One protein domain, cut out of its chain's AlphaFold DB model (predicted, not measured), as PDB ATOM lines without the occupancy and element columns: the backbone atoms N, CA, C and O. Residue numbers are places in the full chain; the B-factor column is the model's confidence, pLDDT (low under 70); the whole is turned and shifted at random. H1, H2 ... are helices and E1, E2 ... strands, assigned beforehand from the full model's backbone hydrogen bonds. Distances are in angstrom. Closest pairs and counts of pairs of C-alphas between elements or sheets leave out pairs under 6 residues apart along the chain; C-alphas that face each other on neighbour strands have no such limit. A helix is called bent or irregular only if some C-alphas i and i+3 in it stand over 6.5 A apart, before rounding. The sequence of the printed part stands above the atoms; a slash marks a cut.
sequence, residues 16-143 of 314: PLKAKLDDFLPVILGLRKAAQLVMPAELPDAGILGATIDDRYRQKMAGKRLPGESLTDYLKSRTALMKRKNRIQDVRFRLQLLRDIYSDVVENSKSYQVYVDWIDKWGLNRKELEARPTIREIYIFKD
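AT A GLANCE: This is residues 16 to 143 of the 314 residues of an uncharacterized protein of Clostridiales bacterium UBA9857 (UniProt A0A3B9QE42). An elongated model: at one end a small, strongly twisted three-stranded sheet has helices H1 and H5 over one face, and at the other end H2 and H4 form an open V with H3 across its wide end. H4, the longest helix, reaches back from the wide end to the sheet. The printed part has 128 residues with five named helices and three named strands, in the order H1 E1 H2 H3 H4 H5 E2 E3; the sheet runs E1 E3 E2, antiparallel. The class is mixed, helices and strands. The whole is loose, with a radius of gyration of the C-alphas of 17.6 A and spans of 54 by 28 by 22 A.

IN THESE COORDINATES: H1, residues 17 to 28, begins at C-alpha 17 (26.835, -76.819, 311.406) and is irregular: C-alphas 22 and 25 are 7.1 A apart. E1 is residues 34 to 39, 15.9 A. H2, residues 46 to 61, measures 22.4 A. H3 is residues 71 to 82, 16.7 A. H4, residues 87 to 107, measures 29.1 A and begins at C-alpha 87 (1.302, -41.129, 300.259); it is neither bent nor irregular, but only just, with C-alphas 104 and 107 6.3 A apart. H5 is residues 110 to 121, 16.1 A. E2 is residues 125 to 132, 21.8 A. E3, residues 135 to 141, measures 19.5 A and ends at C-alpha 141 (16.924, -77.731, 295.592).

HOW THE PARTS SIT: E3 is the inner strand. With E1 it is antiparallel at 156 degrees; N 37 and O 138 are 2.8 A apart, within hydrogen-bond range. E2 and E3 form a hairpin, antiparallel at 158 degrees, with N 129 and O 137 at 2.8 A. The sheet with H1, H4 and H5 makes two layers, helices on one face of a sheet. H1 lies over E1 at a height over the sheet of 8.9 A, and its closest C-alphas to E1 are those of Asp 23 and Ala 35, 5.0 A. H5, on the same face as H1, lies over E2 and only just not over E3, on which 2 of its C-alphas fall; its height is 9.4 A. H2 is not on the sheet; it touches H4, by residues 97 to 106 of H4 alone, at a steep tilt of 40 degrees, opposite ways, closest at the C-alphas of Ile 53 and Ile 101, 6.2 A. H3 is close to but not clearly touching H2, the C-alphas of Lys 60 and Ser 77 being 7.9 A apart, and H3 and H4 are near each other. Every O i to N i+4 pair is within hydrogen-bond range in H2, H3, H4 and H5; in H1 it is 4 of 8.

THE WHOLE: The C-alphas farthest apart, Leu 29 and Lys 85, are 54.4 A apart. The printed part has no cut, and no link is long. The mean pLDDT of the printed part is 91.3; residues 82, 83 and 85 are under 70.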
ATOM      1  N   PRO A  16      27.146 -72.298 309.606       96.50
ATOM      2  CA  PRO A  16      27.181 -73.036 310.858       96.50
ATOM      3  C   PRO A  16      26.706 -74.476 310.650       96.50
ATOM      4  O   PRO A  16      25.883 -74.756 309.778       96.50
ATOM      5  N   LEU A  17      27.169 -75.393 311.505       96.88
ATOM      6  CA  LEU A  17      26.835 -76.819 311.406       96.88
ATOM      7  C   LEU A  17      25.320 -77.075 311.343       96.88
ATOM      8  O   LEU A  17      24.886 -77.889 310.535       96.88
ATOM      9  N   LYS A  18      24.513 -76.330 312.108       95.94
ATOM     10  CA  LYS A  18      23.043 -76.418 312.056       95.94
ATOM     11  C   LYS A  18      22.475 -76.193 310.648       95.94
ATOM     12  O   LYS A  18      21.685 -76.998 310.187       95.94
ATOM     13  N   ALA A  19      22.958 -75.182 309.919       96.94
ATOM     14  CA  ALA A  19      22.499 -74.894 308.559       96.94
ATOM     15  C   ALA A  19      22.955 -75.987 307.581       96.94
ATOM     16  O   ALA A  19      22.240 -76.353 306.651       96.94
ATOM     17  N   LYS A  20      24.133 -76.584 307.818       98.12
ATOM     18  CA  LYS A  20      24.569 -77.758 307.046       98.12
ATOM     19  C   LYS A  20      23.620 -78.938 307.258       98.12
ATOM     20  O   LYS A  20      23.296 -79.617 306.290       98.12
ATOM     21  N   LEU A  21      23.193 -79.173 308.499       97.88
ATOM     22  CA  LEU A  21      22.337 -80.296 308.889       97.88
ATOM     23  C   LEU A  21      20.863 -80.108 308.500       97.88
ATOM     24  O   LEU A  21      20.248 -81.078 308.069       97.88
ATOM     25  N   ASP A  22      20.308 -78.901 308.626       96.88
ATOM     26  CA  ASP A  22      18.903 -78.603 308.304       96.88
ATOM     27  C   ASP A  22      18.669 -78.416 306.800       96.88
ATOM     28  O   ASP A  22      17.675 -78.907 306.249       96.88
ATOM     29  N   ASP A  23      19.589 -77.706 306.137       97.31
ATOM     30  CA  ASP A  23      19.333 -77.137 304.814       97.31
ATOM     31  C   ASP A  23      20.145 -77.811 303.711       97.31
ATOM     32  O   ASP A  23      19.583 -78.296 302.730       97.31
ATOM     33  N   PHE A  24      21.469 -77.880 303.859       98.19
ATOM     34  CA  PHE A  24      22.337 -78.342 302.772       98.19
ATOM     35  C   PHE A  24      22.358 -79.863 302.637       98.19
ATOM     36  O   PHE A  24      22.009 -80.399 301.587       98.19
ATOM     37  N   LEU A  25      22.793 -80.580 303.675       97.75
ATOM     38  CA  LEU A  25      23.048 -82.020 303.594       97.75
ATOM     39  C   LEU A  25      21.788 -82.824 303.240       97.75
ATOM     40  O   LEU A  25      21.889 -83.675 302.352       97.75
ATOM     41  N   PRO A  26      20.596 -82.560 303.815       97.75
ATOM     42  CA  PRO A  26      19.391 -83.281 303.417       97.75
ATOM     43  C   PRO A  26      19.030 -83.083 301.941       97.75
ATOM     44  O   PRO A  26      18.579 -84.031 301.301       97.75
ATOM     45  N   VAL A  27      19.258 -81.889 301.381       98.12
ATOM     46  CA  VAL A  27      19.002 -81.603 299.960       98.12
ATOM     47  C   VAL A  27      20.066 -82.254 299.076       98.12
ATOM     48  O   VAL A  27      19.720 -82.972 298.141       98.12
ATOM     49  N   ILE A  28      21.356 -82.106 299.404       97.44
ATOM     50  CA  ILE A  28      22.481 -82.731 298.680       97.44
ATOM     51  C   ILE A  28      22.268 -84.247 298.549       97.44
ATOM     52  O   ILE A  28      22.433 -84.819 297.461       97.44
ATOM     53  N   LEU A  29      21.851 -84.885 299.647       96.31
ATOM     54  CA  LEU A  29      21.601 -86.324 299.743       96.31
ATOM     55  C   LEU A  29      20.253 -86.764 299.144       96.31
ATOM     56  O   LEU A  29      19.996 -87.963 299.079       96.31
ATOM     57  N   GLY A  30      19.410 -85.834 298.683       96.31
ATOM     58  CA  GLY A  30      18.099 -86.141 298.096       96.31
ATOM     59  C   GLY A  30      17.062 -86.638 299.108       96.31
ATOM     60  O   GLY A  30      16.113 -87.323 298.742       96.31
ATOM     61  N   LEU A  31      17.248 -86.325 300.391       96.88
ATOM     62  CA  LEU A  31      16.339 -86.692 301.482       96.88
ATOM     63  C   LEU A  31      15.265 -85.623 301.723       96.88
ATOM     64  O   LEU A  31      14.235 -85.900 302.342       96.88
ATOM     65  N   ARG A  32      15.491 -84.412 301.206       96.31
ATOM     66  CA  ARG A  32      14.509 -83.329 301.106       96.31
ATOM     67  C   ARG A  32      14.486 -82.780 299.684       96.31
ATOM     68  O   ARG A  32      15.532 -82.667 299.054       96.31
ATOM     69  N   LYS A  33      13.288 -82.416 299.219       96.56
ATOM     70  CA  LYS A  33      13.072 -81.792 297.904       96.56
ATOM     71  C   LYS A  33      13.732 -80.413 297.828       96.56
ATOM     72  O   LYS A  33      14.463 -80.123 296.887       96.56
ATOM     73  N   ALA A  34      13.496 -79.599 298.855       98.12
ATOM     74  CA  ALA A  34      14.074 -78.277 299.006       98.12
ATOM     75  C   ALA A  34      14.320 -77.935 300.479       98.12
ATOM     76  O   ALA A  34      13.701 -78.508 301.384       98.12
ATOM     77  N   ALA A  35      15.187 -76.953 300.699       98.00
ATOM     78  CA  ALA A  35      15.342 -76.254 301.967       98.00
ATOM     79  C   ALA A  35      15.180 -74.746 301.760       98.00
ATOM     80  O   ALA A  35      15.402 -74.244 300.657       98.00
ATOM     81  N   GLN A  36      14.782 -74.039 302.817       97.69
ATOM     82  CA  GLN A  36      14.575 -72.595 302.812       97.69
ATOM     83  C   GLN A  36      15.553 -71.940 303.783       97.69
ATOM     84  O   GLN A  36      15.614 -72.289 304.961       97.69
ATOM     85  N   LEU A  37      16.288 -70.962 303.270       97.38
ATOM     86  CA  LEU A  37      17.182 -70.101 304.029       97.38
ATOM     87  C   LEU A  37      16.585 -68.694 304.082       97.38
ATOM     88  O   LEU A  37      16.285 -68.104 303.041       97.38
ATOM     89  N   VAL A  38      16.426 -68.130 305.276       96.75
ATOM     90  CA  VAL A  38      15.880 -66.780 305.461       96.75
ATOM     91  C   VAL A  38      17.015 -65.767 305.629       96.75
ATOM     92  O   VAL A  38      17.657 -65.685 306.676       96.75
ATOM     93  N   MET A  39      17.253 -64.941 304.608       96.38
ATOM     94  CA  MET A  39      18.347 -63.965 304.582       96.38
ATOM     95  C   MET A  39      17.854 -62.544 304.901       96.38
ATOM     96  O   MET A  39      16.895 -62.079 304.280       96.38
ATOM     97  N   PRO A  40      18.511 -61.809 305.821       96.56
ATOM     98  CA  PRO A  40      19.823 -62.103 306.400       96.56
ATOM     99  C   PRO A  40      19.758 -62.880 307.723       96.56
ATOM    100  O   PRO A  40      20.801 -63.087 308.323       96.56
ATOM    101  N   ALA A  41      18.570 -63.261 308.209       94.19
ATOM    102  CA  ALA A  41      18.358 -63.789 309.564       94.19
ATOM    103  C   ALA A  41      19.224 -65.014 309.908       94.19
ATOM    104  O   ALA A  41      19.571 -65.213 311.070       94.19
ATOM    105  N   GLU A  42      19.586 -65.807 308.905       94.75
ATOM    106  CA  GLU A  42      20.417 -66.997 309.067       94.75
ATOM    107  C   GLU A  42      21.917 -66.775 308.867       94.75
ATOM    108  O   GLU A  42      22.710 -67.679 309.137       94.75
ATOM    109  N   LEU A  43      22.324 -65.581 308.436       96.31
ATOM    110  CA  LEU A  43      23.734 -65.247 308.296       96.31
ATOM    111  C   LEU A  43      24.380 -65.060 309.678       96.31
ATOM    112  O   LEU A  43      23.749 -64.526 310.597       96.31
ATOM    113  N   PRO A  44      25.660 -65.432 309.852       95.00
ATOM    114  CA  PRO A  44      26.361 -65.266 311.128       95.00
ATOM    115  C   PRO A  44      26.447 -63.799 311.588       95.00
ATOM    116  O   PRO A  44      26.540 -63.524 312.782       95.00
ATOM    117  N   ASP A  45      26.390 -62.852 310.653       95.81
ATOM    118  CA  ASP A  45      26.441 -61.407 310.864       95.81
ATOM    119  C   ASP A  45      25.071 -60.715 310.728       95.81
ATOM    120  O   ASP A  45      25.009 -59.486 310.643       95.81
ATOM    121  N   ALA A  46      23.961 -61.467 310.792       94.25
ATOM    122  CA  ALA A  46      22.589 -60.965 310.645       94.25
ATOM    123  C   ALA A  46      22.300 -59.685 311.451       94.25
ATOM    124  O   ALA A  46      21.708 -58.736 310.935       94.25
ATOM    125  N   GLY A  47      22.739 -59.639 312.715       93.31
ATOM    126  CA  GLY A  47      22.527 -58.483 313.593       93.31
ATOM    127  C   GLY A  47      23.245 -57.217 313.115       93.31
ATOM    128  O   GLY A  47      22.690 -56.122 313.203       93.31
ATOM    129  N   ILE A  48      24.452 -57.362 312.559       96.06
ATOM    130  CA  ILE A  48      25.244 -56.248 312.016       96.06
ATOM    131  C   ILE A  48      24.627 -55.764 310.703       96.06
ATOM    132  O   ILE A  48      24.464 -54.557 310.500       96.06
ATOM    133  N   LEU A  49      24.245 -56.698 309.828       96.19
ATOM    134  CA  LEU A  49      23.602 -56.388 308.553       96.19
ATOM    135  C   LEU A  49      22.274 -55.653 308.776       96.19
ATOM    136  O   LEU A  49      22.054 -54.599 308.183       96.19
ATOM    137  N   GLY A  50      21.434 -56.138 309.699       94.38
ATOM    138  CA  GLY A  50      20.176 -55.489 310.074       94.38
ATOM    139  C   GLY A  50      20.374 -54.060 310.589       94.38
ATOM    140  O   GLY A  50      19.781 -53.125 310.054       94.38
ATOM    141  N   ALA A  51      21.288 -53.863 311.546       93.75
ATOM    142  CA  ALA A  51      21.600 -52.532 312.073       93.75
ATOM    143  C   ALA A  51      22.127 -51.572 310.987       93.75
ATOM    144  O   ALA A  51      21.825 -50.377 310.999       93.75
ATOM    145  N   THR A  52      22.890 -52.096 310.024       94.88
ATOM    146  CA  THR A  52      23.415 -51.323 308.892       94.88
ATOM    147  C   THR A  52      22.303 -50.892 307.936       94.88
ATOM    148  O   THR A  52      22.305 -49.747 307.478       94.88
ATOM    149  N   ILE A  53      21.339 -51.774 307.649       94.12
ATOM    150  CA  ILE A  53      20.158 -51.439 306.842       94.12
ATOM    151  C   ILE A  53      19.375 -50.302 307.509       94.12
ATOM    152  O   ILE A  53      19.094 -49.293 306.856       94.12
ATOM    153  N   ASP A  54      19.080 -50.427 308.805       93.06
ATOM    154  CA  ASP A  54      18.310 -49.432 309.560       93.06
ATOM    155  C   ASP A  54      19.009 -48.068 309.599       93.06
ATOM    156  O   ASP A  54      18.385 -47.019 309.398       93.06
ATOM    157  N   ASP A  55      20.321 -48.056 309.832       93.12
ATOM    158  CA  ASP A  55      21.110 -46.830 309.837       93.12
ATOM    159  C   ASP A  55      21.123 -46.148 308.461       93.12
ATOM    160  O   ASP A  55      20.771 -44.969 308.345       93.12
ATOM    161  N   ARG A  56      21.425 -46.895 307.393       92.88
ATOM    162  CA  ARG A  56      21.438 -46.354 306.026       92.88
ATOM    163  C   ARG A  56      20.066 -45.849 305.603       92.88
ATOM    164  O   ARG A  56      19.968 -44.776 305.003       92.88
ATOM    165  N   TYR A  57      19.005 -46.572 305.949       92.19
ATOM    166  CA  TYR A  57      17.640 -46.149 305.665       92.19
ATOM    167  C   TYR A  57      17.307 -44.830 306.375       92.19
ATOM    168  O   TYR A  57      16.835 -43.890 305.729       92.19
ATOM    169  N   ARG A  58      17.637 -44.694 307.670       90.81
ATOM    170  CA  ARG A  58      17.455 -43.436 308.422       90.81
ATOM    171  C   ARG A  58      18.249 -42.279 307.820       90.81
ATOM    172  O   ARG A  58      17.698 -41.194 307.638       90.81
ATOM    173  N   GLN A  59      19.518 -42.496 307.469       88.75
ATOM    174  CA  GLN A  59      20.355 -41.470 306.840       88.75
ATOM    175  C   GLN A  59      19.761 -40.989 305.510       88.75
ATOM    176  O   GLN A  59      19.647 -39.781 305.279       88.75
ATOM    177  N   LYS A  60      19.317 -41.925 304.665       86.44
ATOM    178  CA  LYS A  60      18.682 -41.630 303.379       86.44
ATOM    179  C   LYS A  60      17.372 -40.874 303.533       86.44
ATOM    180  O   LYS A  60      17.167 -39.879 302.843       86.44
ATOM    181  N   MET A  61      16.520 -41.290 304.466       85.75
ATOM    182  CA  MET A  61      15.269 -40.588 304.760       85.75
ATOM    183  C   MET A  61      15.507 -39.179 305.325       85.75
ATOM    184  O   MET A  61      14.727 -38.276 305.039       85.75
ATOM    185  N   ALA A  62      16.621 -38.955 306.029       84.69
ATOM    186  CA  ALA A  62      17.060 -37.635 306.487       84.69
ATOM    187  C   ALA A  62      17.767 -36.788 305.402       84.69
ATOM    188  O   ALA A  62      18.262 -35.700 305.698       84.69
ATOM    189  N   GLY A  63      17.861 -37.268 304.154       81.56
ATOM    190  CA  GLY A  63      18.524 -36.555 303.057       81.56
ATOM    191  C   GLY A  63      20.048 -36.455 303.197       81.56
ATOM    192  O   GLY A  63      20.666 -35.581 302.574       81.56
ATOM    193  N   LYS A  64      20.658 -37.327 304.010       83.56
ATOM    194  CA  LYS A  64      22.111 -37.435 304.172       83.56
ATOM    195  C   LYS A  64      22.699 -38.330 303.077       83.56
ATOM    196  O   LYS A  64      22.058 -39.271 302.611       83.56
ATOM    197  N   ARG A  65      23.921 -38.006 302.653       81.00
ATOM    198  CA  ARG A  65      24.697 -38.815 301.704       81.00
ATOM    199  C   ARG A  65      25.285 -40.015 302.435       81.00
ATOM    200  O   ARG A  65      25.846 -39.831 303.513       81.00
ATOM    201  N   LEU A  66      25.180 -41.204 301.843       84.38
ATOM    202  CA  LEU A  66      25.787 -42.399 302.427       84.38
ATOM    203  C   LEU A  66      27.303 -42.443 302.167       84.38
ATOM    204  O   LEU A  66      27.770 -41.917 301.148       84.38
ATOM    205  N   PRO A  67      28.089 -43.088 303.048       75.56
ATOM    206  CA  PRO A  67      29.496 -43.374 302.781       75.56
ATOM    207  C   PRO A  67      29.659 -44.165 301.473       75.56
ATOM    208  O   PRO A  67      28.951 -45.141 301.254       75.56
ATOM    209  N   GLY A  68      30.570 -43.736 300.595       77.44
ATOM    210  CA  GLY A  68      30.827 -44.395 299.303       77.44
ATOM    211  C   GLY A  68      29.837 -44.066 298.177       77.44
ATOM    212  O   GLY A  68      30.107 -44.385 297.022       77.44
ATOM    213  N   GLU A  69      28.734 -43.369 298.460       82.62
ATOM    214  CA  GLU A  69      27.742 -43.009 297.442       82.62
ATOM    215  C   GLU A  69      28.257 -41.918 296.490       82.62
ATOM    216  O   GLU A  69      28.831 -40.915 296.932       82.62
ATOM    217  N   SER A  70      27.992 -42.049 295.186       83.94
ATOM    218  CA  SER A  70      28.325 -41.022 294.192       83.94
ATOM    219  C   SER A  70      27.527 -39.718 294.400       83.94
ATOM    220  O   SER A  70      26.400 -39.711 294.899       83.94
ATOM    221  N   LEU A  71      28.089 -38.570 293.995       80.50
ATOM    222  CA  LEU A  71      27.388 -37.279 294.095       80.50
ATOM    223  C   LEU A  71      26.098 -37.268 293.250       80.50
ATOM    224  O   LEU A  71      25.102 -36.652 293.627       80.50
ATOM    225  N   THR A  72      26.109 -37.968 292.115       81.88
ATOM    226  CA  THR A  72      24.964 -38.094 291.212       81.88
ATOM    227  C   THR A  72      23.816 -38.876 291.840       81.88
ATOM    228  O   THR A  72      22.669 -38.438 291.743       81.88
ATOM    229  N   ASP A  73      24.100 -39.981 292.527       78.88
ATOM    230  CA  ASP A  73      23.066 -40.810 293.163       78.88
ATOM    231  C   ASP A  73      22.492 -40.126 294.405       78.88
ATOM    232  O   ASP A  73      21.274 -40.134 294.631       78.88
ATOM    233  N   TYR A  74      23.336 -39.378 295.121       81.69
ATOM    234  CA  TYR A  74      22.888 -38.508 296.200       81.69
ATOM    235  C   TYR A  74      21.889 -37.448 295.700       81.69
ATOM    236  O   TYR A  74      20.806 -37.282 296.265       81.69
ATOM    237  N   LEU A  75      22.204 -36.747 294.606       80.50
ATOM    238  CA  LEU A  75      21.322 -35.713 294.054       80.50
ATOM    239  C   LEU A  75      20.022 -36.301 293.478       80.50
ATOM    240  O   LEU A  75      18.949 -35.718 293.666       80.50
ATOM    241  N   LYS A  76      20.077 -37.475 292.834       78.56
ATOM    242  CA  LYS A  76      18.883 -38.210 292.376       78.56
ATOM    243  C   LYS A  76      17.980 -38.611 293.544       78.56
ATOM    244  O   LYS A  76      16.782 -38.337 293.516       78.56
ATOM    245  N   SER A  77      18.540 -39.201 294.599       73.44
ATOM    246  CA  SER A  77      17.761 -39.628 295.770       73.44
ATOM    247  C   SER A  77      17.153 -38.436 296.525       73.44
ATOM    248  O   SER A  77      15.979 -38.475 296.904       73.44
ATOM    249  N   ARG A  78      17.880 -37.317 296.633       76.94
ATOM    250  CA  ARG A  78      17.374 -36.066 297.223       76.94
ATOM    251  C   ARG A  78      16.279 -35.401 296.387       76.94
ATOM    252  O   ARG A  78      15.297 -34.906 296.938       76.94
ATOM    253  N   THR A  79      16.401 -35.399 295.063       74.50
ATOM    254  CA  THR A  79      15.338 -34.870 294.188       74.50
ATOM    255  C   THR A  79      14.096 -35.763 294.194       74.50
ATOM    256  O   THR A  79      12.977 -35.245 294.172       74.50
ATOM    257  N   ALA A  80      14.264 -37.084 294.310       71.44
ATOM    258  CA  ALA A  80      13.166 -38.027 294.506       71.44
ATOM    259  C   ALA A  80      12.469 -37.866 295.872       71.44
ATOM    260  O   ALA A  80      11.270 -38.117 295.968       71.44
ATOM    261  N   LEU A  81      13.178 -37.422 296.921       71.75
ATOM    262  CA  LEU A  81      12.584 -37.003 298.203       71.75
ATOM    263  C   LEU A  81      11.669 -35.783 298.038       71.75
ATOM    264  O   LEU A  81      10.528 -35.808 298.488       71.75
ATOM    265  N   MET A  82      12.132 -34.744 297.338       69.75
ATOM    266  CA  MET A  82      11.386 -33.483 297.195       69.75
ATOM    267  C   MET A  82      10.155 -33.570 296.280       69.75
ATOM    268  O   MET A  82       9.235 -32.768 296.410       69.75
ATOM    269  N   LYS A  83      10.116 -34.516 295.333       67.56
ATOM    270  CA  LYS A  83       9.030 -34.632 294.340       67.56
ATOM    271  C   LYS A  83       7.808 -35.435 294.814       67.56
ATOM    272  O   LYS A  83       6.887 -35.640 294.023       67.56
ATOM    273  N   ARG A  84       7.768 -35.890 296.069       71.62
ATOM    274  CA  ARG A  84       6.689 -36.752 296.586       71.62
ATOM    275  C   ARG A  84       5.461 -35.926 296.919       71.62
ATOM    276  O   ARG A  84       5.447 -35.194 297.902       71.62
ATOM    277  N   LYS A  85       4.426 -36.048 296.088       67.12
ATOM    278  CA  LYS A  85       3.176 -35.294 296.252       67.12
ATOM    279  C   LYS A  85       2.052 -36.108 296.901       67.12
ATOM    280  O   LYS A  85       1.064 -35.516 297.314       67.12
ATOM    281  N   ASN A  86       2.172 -37.440 296.995       78.94
ATOM    282  CA  ASN A  86       1.160 -38.293 297.631       78.94
ATOM    283  C   ASN A  86       1.752 -39.474 298.429       78.94
ATOM    284  O   ASN A  86       2.896 -39.885 298.226       78.94
ATOM    285  N   ARG A  87       0.935 -40.035 299.335       77.62
ATOM    286  CA  ARG A  87       1.302 -41.129 300.259       77.62
ATOM    287  C   ARG A  87       1.746 -42.404 299.529       77.62
ATOM    288  O   ARG A  87       2.685 -43.058 299.966       77.62
ATOM    289  N   ILE A  88       1.127 -42.735 298.392       79.75
ATOM    290  CA  ILE A  88       1.448 -43.946 297.612       79.75
ATOM    291  C   ILE A  88       2.863 -43.876 297.024       79.75
ATOM    292  O   ILE A  88       3.605 -44.857 297.082       79.75
ATOM    293  N   GLN A  89       3.251 -42.726 296.466       79.69
ATOM    294  CA  GLN A  89       4.606 -42.514 295.953       79.69
ATOM    295  C   GLN A  89       5.649 -42.610 297.067       79.69
ATOM    296  O   GLN A  89       6.717 -43.176 296.841       79.69
ATOM    297  N   ASP A  90       5.333 -42.111 298.267       82.12
ATOM    298  CA  ASP A  90       6.229 -42.218 299.417       82.12
ATOM    299  C   ASP A  90       6.423 -43.672 299.864       82.12
ATOM    300  O   ASP A  90       7.561 -44.111 300.017       82.12
ATOM    301  N   VAL A  91       5.346 -44.461 299.977       83.31
ATOM    302  CA  VAL A  91       5.458 -45.893 300.314       83.31
ATOM    303  C   VAL A  91       6.278 -46.643 299.264       83.31
ATOM    304  O   VAL A  91       7.223 -47.342 299.620       83.31
ATOM    305  N   ARG A  92       5.980 -46.469 297.969       84.75
ATOM    306  CA  ARG A  92       6.744 -47.133 296.895       84.75
ATOM    307  C   ARG A  92       8.225 -46.774 296.938       84.75
ATOM    308  O   ARG A  92       9.057 -47.663 296.795       84.75
ATOM    309  N   PHE A  93       8.546 -45.500 297.171       86.25
ATOM    310  CA  PHE A  93       9.928 -45.070 297.332       86.25
ATOM    311  C   PHE A  93      10.598 -45.770 298.516       86.25
ATOM    312  O   PHE A  93      11.697 -46.286 298.355       86.25
ATOM    313  N   ARG A  94       9.959 -45.798 299.694       89.94
ATOM    314  CA  ARG A  94      10.539 -46.423 300.894       89.94
ATOM    315  C   ARG A  94      10.818 -47.905 300.668       89.94
ATOM    316  O   ARG A  94      11.896 -48.373 301.011       89.94
ATOM    317  N   LEU A  95       9.877 -48.617 300.045       90.25
ATOM    318  CA  LEU A  95      10.051 -50.028 299.703       90.25
ATOM    319  C   LEU A  95      11.205 -50.227 298.714       90.25
ATOM    320  O   LEU A  95      12.012 -51.125 298.915       90.25
ATOM    321  N   GLN A  96      11.309 -49.392 297.676       90.62
ATOM    322  CA  GLN A  96      12.420 -49.480 296.726       90.62
ATOM    323  C   GLN A  96      13.762 -49.182 297.396       90.62
ATOM    324  O   GLN A  96      14.701 -49.947 297.237       90.62
ATOM    325  N   LEU A  97      13.827 -48.127 298.208       91.12
ATOM    326  CA  LEU A  97      15.029 -47.767 298.949       91.12
ATOM    327  C   LEU A  97      15.497 -48.915 299.854       91.12
ATOM    328  O   LEU A  97      16.689 -49.188 299.921       91.12
ATOM    329  N   LEU A  98      14.573 -49.590 300.539       94.25
ATOM    330  CA  LEU A  98      14.900 -50.754 301.362       94.25
ATOM    331  C   LEU A  98      15.452 -51.916 300.528       94.25
ATOM    332  O   LEU A  98      16.411 -52.542 300.966       94.25
ATOM    333  N   ARG A  99      14.902 -52.172 299.331       94.75
ATOM    334  CA  ARG A  99      15.434 -53.191 298.407       94.75
ATOM    335  C   ARG A  99      16.844 -52.851 297.936       94.75
ATOM    336  O   ARG A  99      17.706 -53.722 297.945       94.75
ATOM    337  N   ASP A 100      17.080 -51.594 297.571       92.62
ATOM    338  CA  ASP A 100      18.392 -51.136 297.110       92.62
ATOM    339  C   ASP A 100      19.434 -51.258 298.235       92.62
ATOM    340  O   ASP A 100      20.536 -51.758 298.019       92.62
ATOM    341  N   ILE A 101      19.071 -50.857 299.461       94.56
ATOM    342  CA  ILE A 101      19.938 -51.003 300.639       94.56
ATOM    343  C   ILE A 101      20.179 -52.483 300.957       94.56
ATOM    344  O   ILE A 101      21.302 -52.840 301.298       94.56
ATOM    345  N   TYR A 102      19.159 -53.339 300.856       96.44
ATOM    346  CA  TYR A 102      19.314 -54.776 301.073       96.44
ATOM    347  C   TYR A 102      20.329 -55.382 300.102       96.44
ATOM    348  O   TYR A 102      21.242 -56.068 300.548       96.44
ATOM    349  N   SER A 103      20.206 -55.087 298.807       95.75
ATOM    350  CA  SER A 103      21.145 -55.584 297.798       95.75
ATOM    351  C   SER A 103      22.573 -55.108 298.092       95.75
ATOM    352  O   SER A 103      23.509 -55.902 298.158       95.75
ATOM    353  N   ASP A 104      22.738 -53.825 298.420       94.31
ATOM    354  CA  ASP A 104      24.064 -53.272 298.697       94.31
ATOM    355  C   ASP A 104      24.703 -53.784 300.001       94.31
ATOM    356  O   ASP A 104      25.925 -53.856 300.108       94.31
ATOM    357  N   VAL A 105      23.900 -54.120 301.013       95.56
ATOM    358  CA  VAL A 105      24.400 -54.536 302.334       95.56
ATOM    359  C   VAL A 105      24.482 -56.052 302.462       95.56
ATOM    360  O   VAL A 105      25.511 -56.570 302.882       95.56
ATOM    361  N   VAL A 106      23.396 -56.759 302.152       97.12
ATOM    362  CA  VAL A 106      23.257 -58.199 302.399       97.12
ATOM    363  C   VAL A 106      23.802 -58.995 301.232       97.12
ATOM    364  O   VAL A 106      24.681 -59.822 301.448       97.12
ATOM    365  N   GLU A 107      23.338 -58.737 300.007       96.50
ATOM    366  CA  GLU A 107      23.765 -59.528 298.844       96.50
ATOM    367  C   GLU A 107      25.268 -59.344 298.589       96.50
ATOM    368  O   GLU A 107      25.958 -60.308 298.287       96.50
ATOM    369  N   ASN A 108      25.822 -58.153 298.837       96.06
ATOM    370  CA  ASN A 108      27.267 -57.904 298.742       96.06
ATOM    371  C   ASN A 108      28.076 -58.314 299.992       96.06
ATOM    372  O   ASN A 108      29.298 -58.133 300.018       96.06
ATOM    373  N   SER A 109      27.441 -58.841 301.044       97.56
ATOM    374  CA  SER A 109      28.160 -59.292 302.241       97.56
ATOM    375  C   SER A 109      28.973 -60.556 301.958       97.56
ATOM    376  O   SER A 109      28.573 -61.435 301.193       97.56
ATOM    377  N   LYS A 110      30.125 -60.693 302.626       97.62
ATOM    378  CA  LYS A 110      30.973 -61.885 302.480       97.62
ATOM    379  C   LYS A 110      30.239 -63.157 302.911       97.62
ATOM    380  O   LYS A 110      30.433 -64.199 302.295       97.62
ATOM    381  N   SER A 111      29.417 -63.083 303.957       97.50
ATOM    382  CA  SER A 111      28.663 -64.231 304.463       97.50
ATOM    383  C   SER A 111      27.640 -64.731 303.445       97.50
ATOM    384  O   SER A 111      27.617 -65.927 303.158       97.50
ATOM    385  N   TYR A 112      26.873 -63.830 302.828       98.12
ATOM    386  CA  TYR A 112      25.937 -64.168 301.756       98.12
ATOM    387  C   TYR A 112      26.634 -64.838 300.569       98.12
ATOM    388  O   TYR A 112      26.213 -65.904 300.120       98.12
ATOM    389  N   GLN A 113      27.735 -64.242 300.100       98.38
ATOM    390  CA  GLN A 113      28.498 -64.767 298.966       98.38
ATOM    391  C   GLN A 113      29.036 -66.175 299.244       98.38
ATOM    392  O   GLN A 113      28.961 -67.034 298.377       98.38
ATOM    393  N   VAL A 114      29.474 -66.468 300.473       98.31
ATOM    394  CA  VAL A 114      29.914 -67.824 300.844       98.31
ATOM    395  C   VAL A 114      28.772 -68.843 300.782       98.31
ATOM    396  O   VAL A 114      28.986 -69.955 300.302       98.31
ATOM    397  N   TYR A 115      27.562 -68.495 301.236       98.25
ATOM    398  CA  TYR A 115      26.395 -69.378 301.100       98.25
ATOM    399  C   TYR A 115      26.104 -69.683 299.631       98.25
ATOM    400  O   TYR A 115      25.958 -70.843 299.256       98.25
ATOM    401  N   VAL A 116      26.062 -68.636 298.810       98.12
ATOM    402  CA  VAL A 116      25.835 -68.723 297.368       98.12
ATOM    403  C   VAL A 116      26.895 -69.579 296.673       98.12
ATOM    404  O   VAL A 116      26.546 -70.519 295.963       98.12
ATOM    405  N   ASP A 117      28.174 -69.331 296.947       98.38
ATOM    406  CA  ASP A 117      29.285 -70.094 296.379       98.38
ATOM    407  C   ASP A 117      29.176 -71.583 296.721       98.38
ATOM    408  O   ASP A 117      29.496 -72.439 295.898       98.38
ATOM    409  N   TRP A 118      28.749 -71.919 297.942       98.38
ATOM    410  CA  TRP A 118      28.572 -73.311 298.345       98.38
ATOM    411  C   TRP A 118      27.367 -73.973 297.686       98.38
ATOM    412  O   TRP A 118      27.477 -75.136 297.300       98.38
ATOM    413  N   ILE A 119      26.255 -73.256 297.512       98.19
ATOM    414  CA  ILE A 119      25.103 -73.740 296.737       98.19
ATOM    415  C   ILE A 119      25.561 -74.110 295.320       98.19
ATOM    416  O   ILE A 119      25.344 -75.241 294.878       98.19
ATOM    417  N   ASP A 120      26.281 -73.197 294.665       97.75
ATOM    418  CA  ASP A 120      26.749 -73.372 293.292       97.75
ATOM    419  C   ASP A 120      27.803 -74.505 293.201       97.75
ATOM    420  O   ASP A 120      27.727 -75.357 292.314       97.75
ATOM    421  N   LYS A 121      28.745 -74.605 294.157       97.56
ATOM    422  CA  LYS A 121      29.746 -75.698 294.227       97.56
ATOM    423  C   LYS A 121      29.122 -77.082 294.381       97.56
ATOM    424  O   LYS A 121      29.627 -78.044 293.805       97.56
ATOM    425  N   TRP A 122      28.040 -77.196 295.148       96.81
ATOM    426  CA  TRP A 122      27.305 -78.453 295.301       96.81
ATOM    427  C   TRP A 122      26.429 -78.789 294.085       96.81
ATOM    428  O   TRP A 122      25.817 -79.860 294.067       96.81
ATOM    429  N   GLY A 123      26.384 -77.916 293.071       96.69
ATOM    430  CA  GLY A 123      25.538 -78.078 291.893       96.69
ATOM    431  C   GLY A 123      24.052 -78.025 292.236       96.69
ATOM    432  O   GLY A 123      23.252 -78.694 291.586       96.69
ATOM    433  N   LEU A 124      23.692 -77.304 293.302       97.94
ATOM    434  CA  LEU A 124      22.304 -77.099 293.685       97.94
ATOM    435  C   LEU A 124      21.722 -75.932 292.893       97.94
ATOM    436  O   LEU A 124      22.389 -74.931 292.636       97.94
ATOM    437  N   ASN A 125      20.443 -76.045 292.567       98.31
ATOM    438  CA  ASN A 125      19.666 -74.932 292.065       98.31
ATOM    439  C   ASN A 125      19.233 -74.041 293.234       98.31
ATOM    440  O   ASN A 125      19.025 -74.517 294.356       98.31
ATOM    441  N   ARG A 126      19.057 -72.744 292.960       97.62
ATOM    442  CA  ARG A 126      18.468 -71.802 293.916       97.62
ATOM    443  C   ARG A 126      17.444 -70.879 293.284       97.62
ATOM    444  O   ARG A 126      17.597 -70.448 292.143       97.62
ATOM    445  N   LYS A 127      16.427 -70.523 294.066       97.81
ATOM    446  CA  LYS A 127      15.438 -69.495 293.730       97.81
ATOM    447  C   LYS A 127      15.282 -68.555 294.915       97.81
ATOM    448  O   LYS A 127      15.060 -68.999 296.039       97.81
ATOM    449  N   GLU A 128      15.379 -67.260 294.656       96.81
ATOM    450  CA  GLU A 128      15.225 -66.227 295.675       96.81
ATOM    451  C   GLU A 128      13.826 -65.616 295.583       96.81
ATOM    452  O   GLU A 128      13.443 -65.059 294.551       96.81
ATOM    453  N   LEU A 129      13.052 -65.715 296.663       95.19
ATOM    454  CA  LEU A 129      11.725 -65.120 296.764       95.19
ATOM    455  C   LEU A 129      11.757 -63.914 297.709       95.19
ATOM    456  O   LEU A 129      12.287 -63.965 298.820       95.19
ATOM    457  N   GLU A 130      11.149 -62.804 297.285       92.94
ATOM    458  CA  GLU A 130      10.921 -61.654 298.166       92.94
ATOM    459  C   GLU A 130       9.839 -61.995 299.196       92.94
ATOM    460  O   GLU A 130       8.651 -62.028 298.868       92.94
ATOM    461  N   ALA A 131      10.235 -62.197 300.453       89.38
ATOM    462  CA  ALA A 131       9.295 -62.182 301.567       89.38
ATOM    463  C   ALA A 131       8.991 -60.731 301.954       89.38
ATOM    464  O   ALA A 131       7.831 -60.324 302.021       89.38
ATOM    465  N   ARG A 132      10.032 -59.914 302.146       88.81
ATOM    466  CA  ARG A 132       9.938 -58.487 302.496       88.81
ATOM    467  C   ARG A 132      11.029 -57.705 301.754       88.81
ATOM    468  O   ARG A 132      12.001 -58.311 301.319       88.81
ATOM    469  N   PRO A 133      10.945 -56.365 301.661       90.25
ATOM    470  CA  PRO A 133      11.991 -55.563 301.015       90.25
ATOM    471  C   PRO A 133      13.411 -55.823 301.539       90.25
ATOM    472  O   PRO A 133      14.367 -55.638 300.799       90.25
ATOM    473  N   THR A 134      13.532 -56.249 302.800       93.69
ATOM    474  CA  THR A 134      14.799 -56.551 303.480       93.69
ATOM    475  C   THR A 134      14.926 -58.013 303.920       93.69
ATOM    476  O   THR A 134      15.815 -58.333 304.706       93.69
ATOM    477  N   ILE A 135      14.019 -58.891 303.474       94.25
ATOM    478  CA  ILE A 135      14.046 -60.323 303.797       94.25
ATOM    479  C   ILE A 135      13.807 -61.127 302.524       94.25
ATOM    480  O   ILE A 135      12.745 -61.026 301.898       94.25
ATOM    481  N   ARG A 136      14.784 -61.956 302.170       95.88
ATOM    482  CA  ARG A 136      14.694 -62.916 301.069       95.88
ATOM    483  C   ARG A 136      14.608 -64.321 301.629       95.88
ATOM    484  O   ARG A 136      15.264 -64.643 302.615       95.88
ATOM    485  N   GLU A 137      13.825 -65.149 300.967       96.75
ATOM    486  CA  GLU A 137      13.820 -66.590 301.170       96.75
ATOM    487  C   GLU A 137      14.590 -67.209 300.009       96.75
ATOM    488  O   GLU A 137      14.159 -67.115 298.859       96.75
ATOM    489  N   ILE A 138      15.745 -67.800 300.297       98.00
ATOM    490  CA  ILE A 138      16.518 -68.548 299.311       98.00
ATOM    491  C   ILE A 138      16.126 -70.009 299.447       98.00
ATOM    492  O   ILE A 138      16.407 -70.647 300.459       98.00
ATOM    493  N   TYR A 139      15.482 -70.534 298.417       98.44
ATOM    494  CA  TYR A 139      15.191 -71.953 298.315       98.44
ATOM    495  C   TYR A 139      16.326 -72.640 297.579       98.44
ATOM    496  O   TYR A 139      16.689 -72.195 296.492       98.44
ATOM    497  N   ILE A 140      16.854 -73.718 298.153       98.50
ATOM    498  CA  ILE A 140      17.874 -74.568 297.531       98.50
ATOM    499  C   ILE A 140      17.284 -75.946 297.250       98.50
ATOM    500  O   ILE A 140      16.568 -76.494 298.089       98.50
ATOM    501  N   PHE A 141      17.544 -76.490 296.066       98.44
ATOM    502  CA  PHE A 141      16.924 -77.731 295.592       98.44
ATOM    503  C   PHE A 141      17.771 -78.402 294.503       98.44
ATOM    504  O   PHE A 141      18.673 -77.789 293.935       98.44
ATOM    505  N   LYS A 142      17.493 -79.679 294.217       96.38
ATOM    506  CA  LYS A 142      18.151 -80.421 293.125       96.38
ATOM    507  C   LYS A 142      17.296 -80.470 291.865       96.38
ATOM    508  O   LYS A 142      17.806 -80.184 290.789       96.38
ATOM    509  N   ASP A 143      16.015 -80.783 292.012       95.81
ATOM    510  CA  ASP A 143      15.120 -81.041 290.883       95.81
ATOM    511  C   ASP A 143      14.582 -79.736 290.284       95.81
ATOM    512  O   ASP A 143      13.986 -78.925 290.992       95.81
TER     513      ASP A 143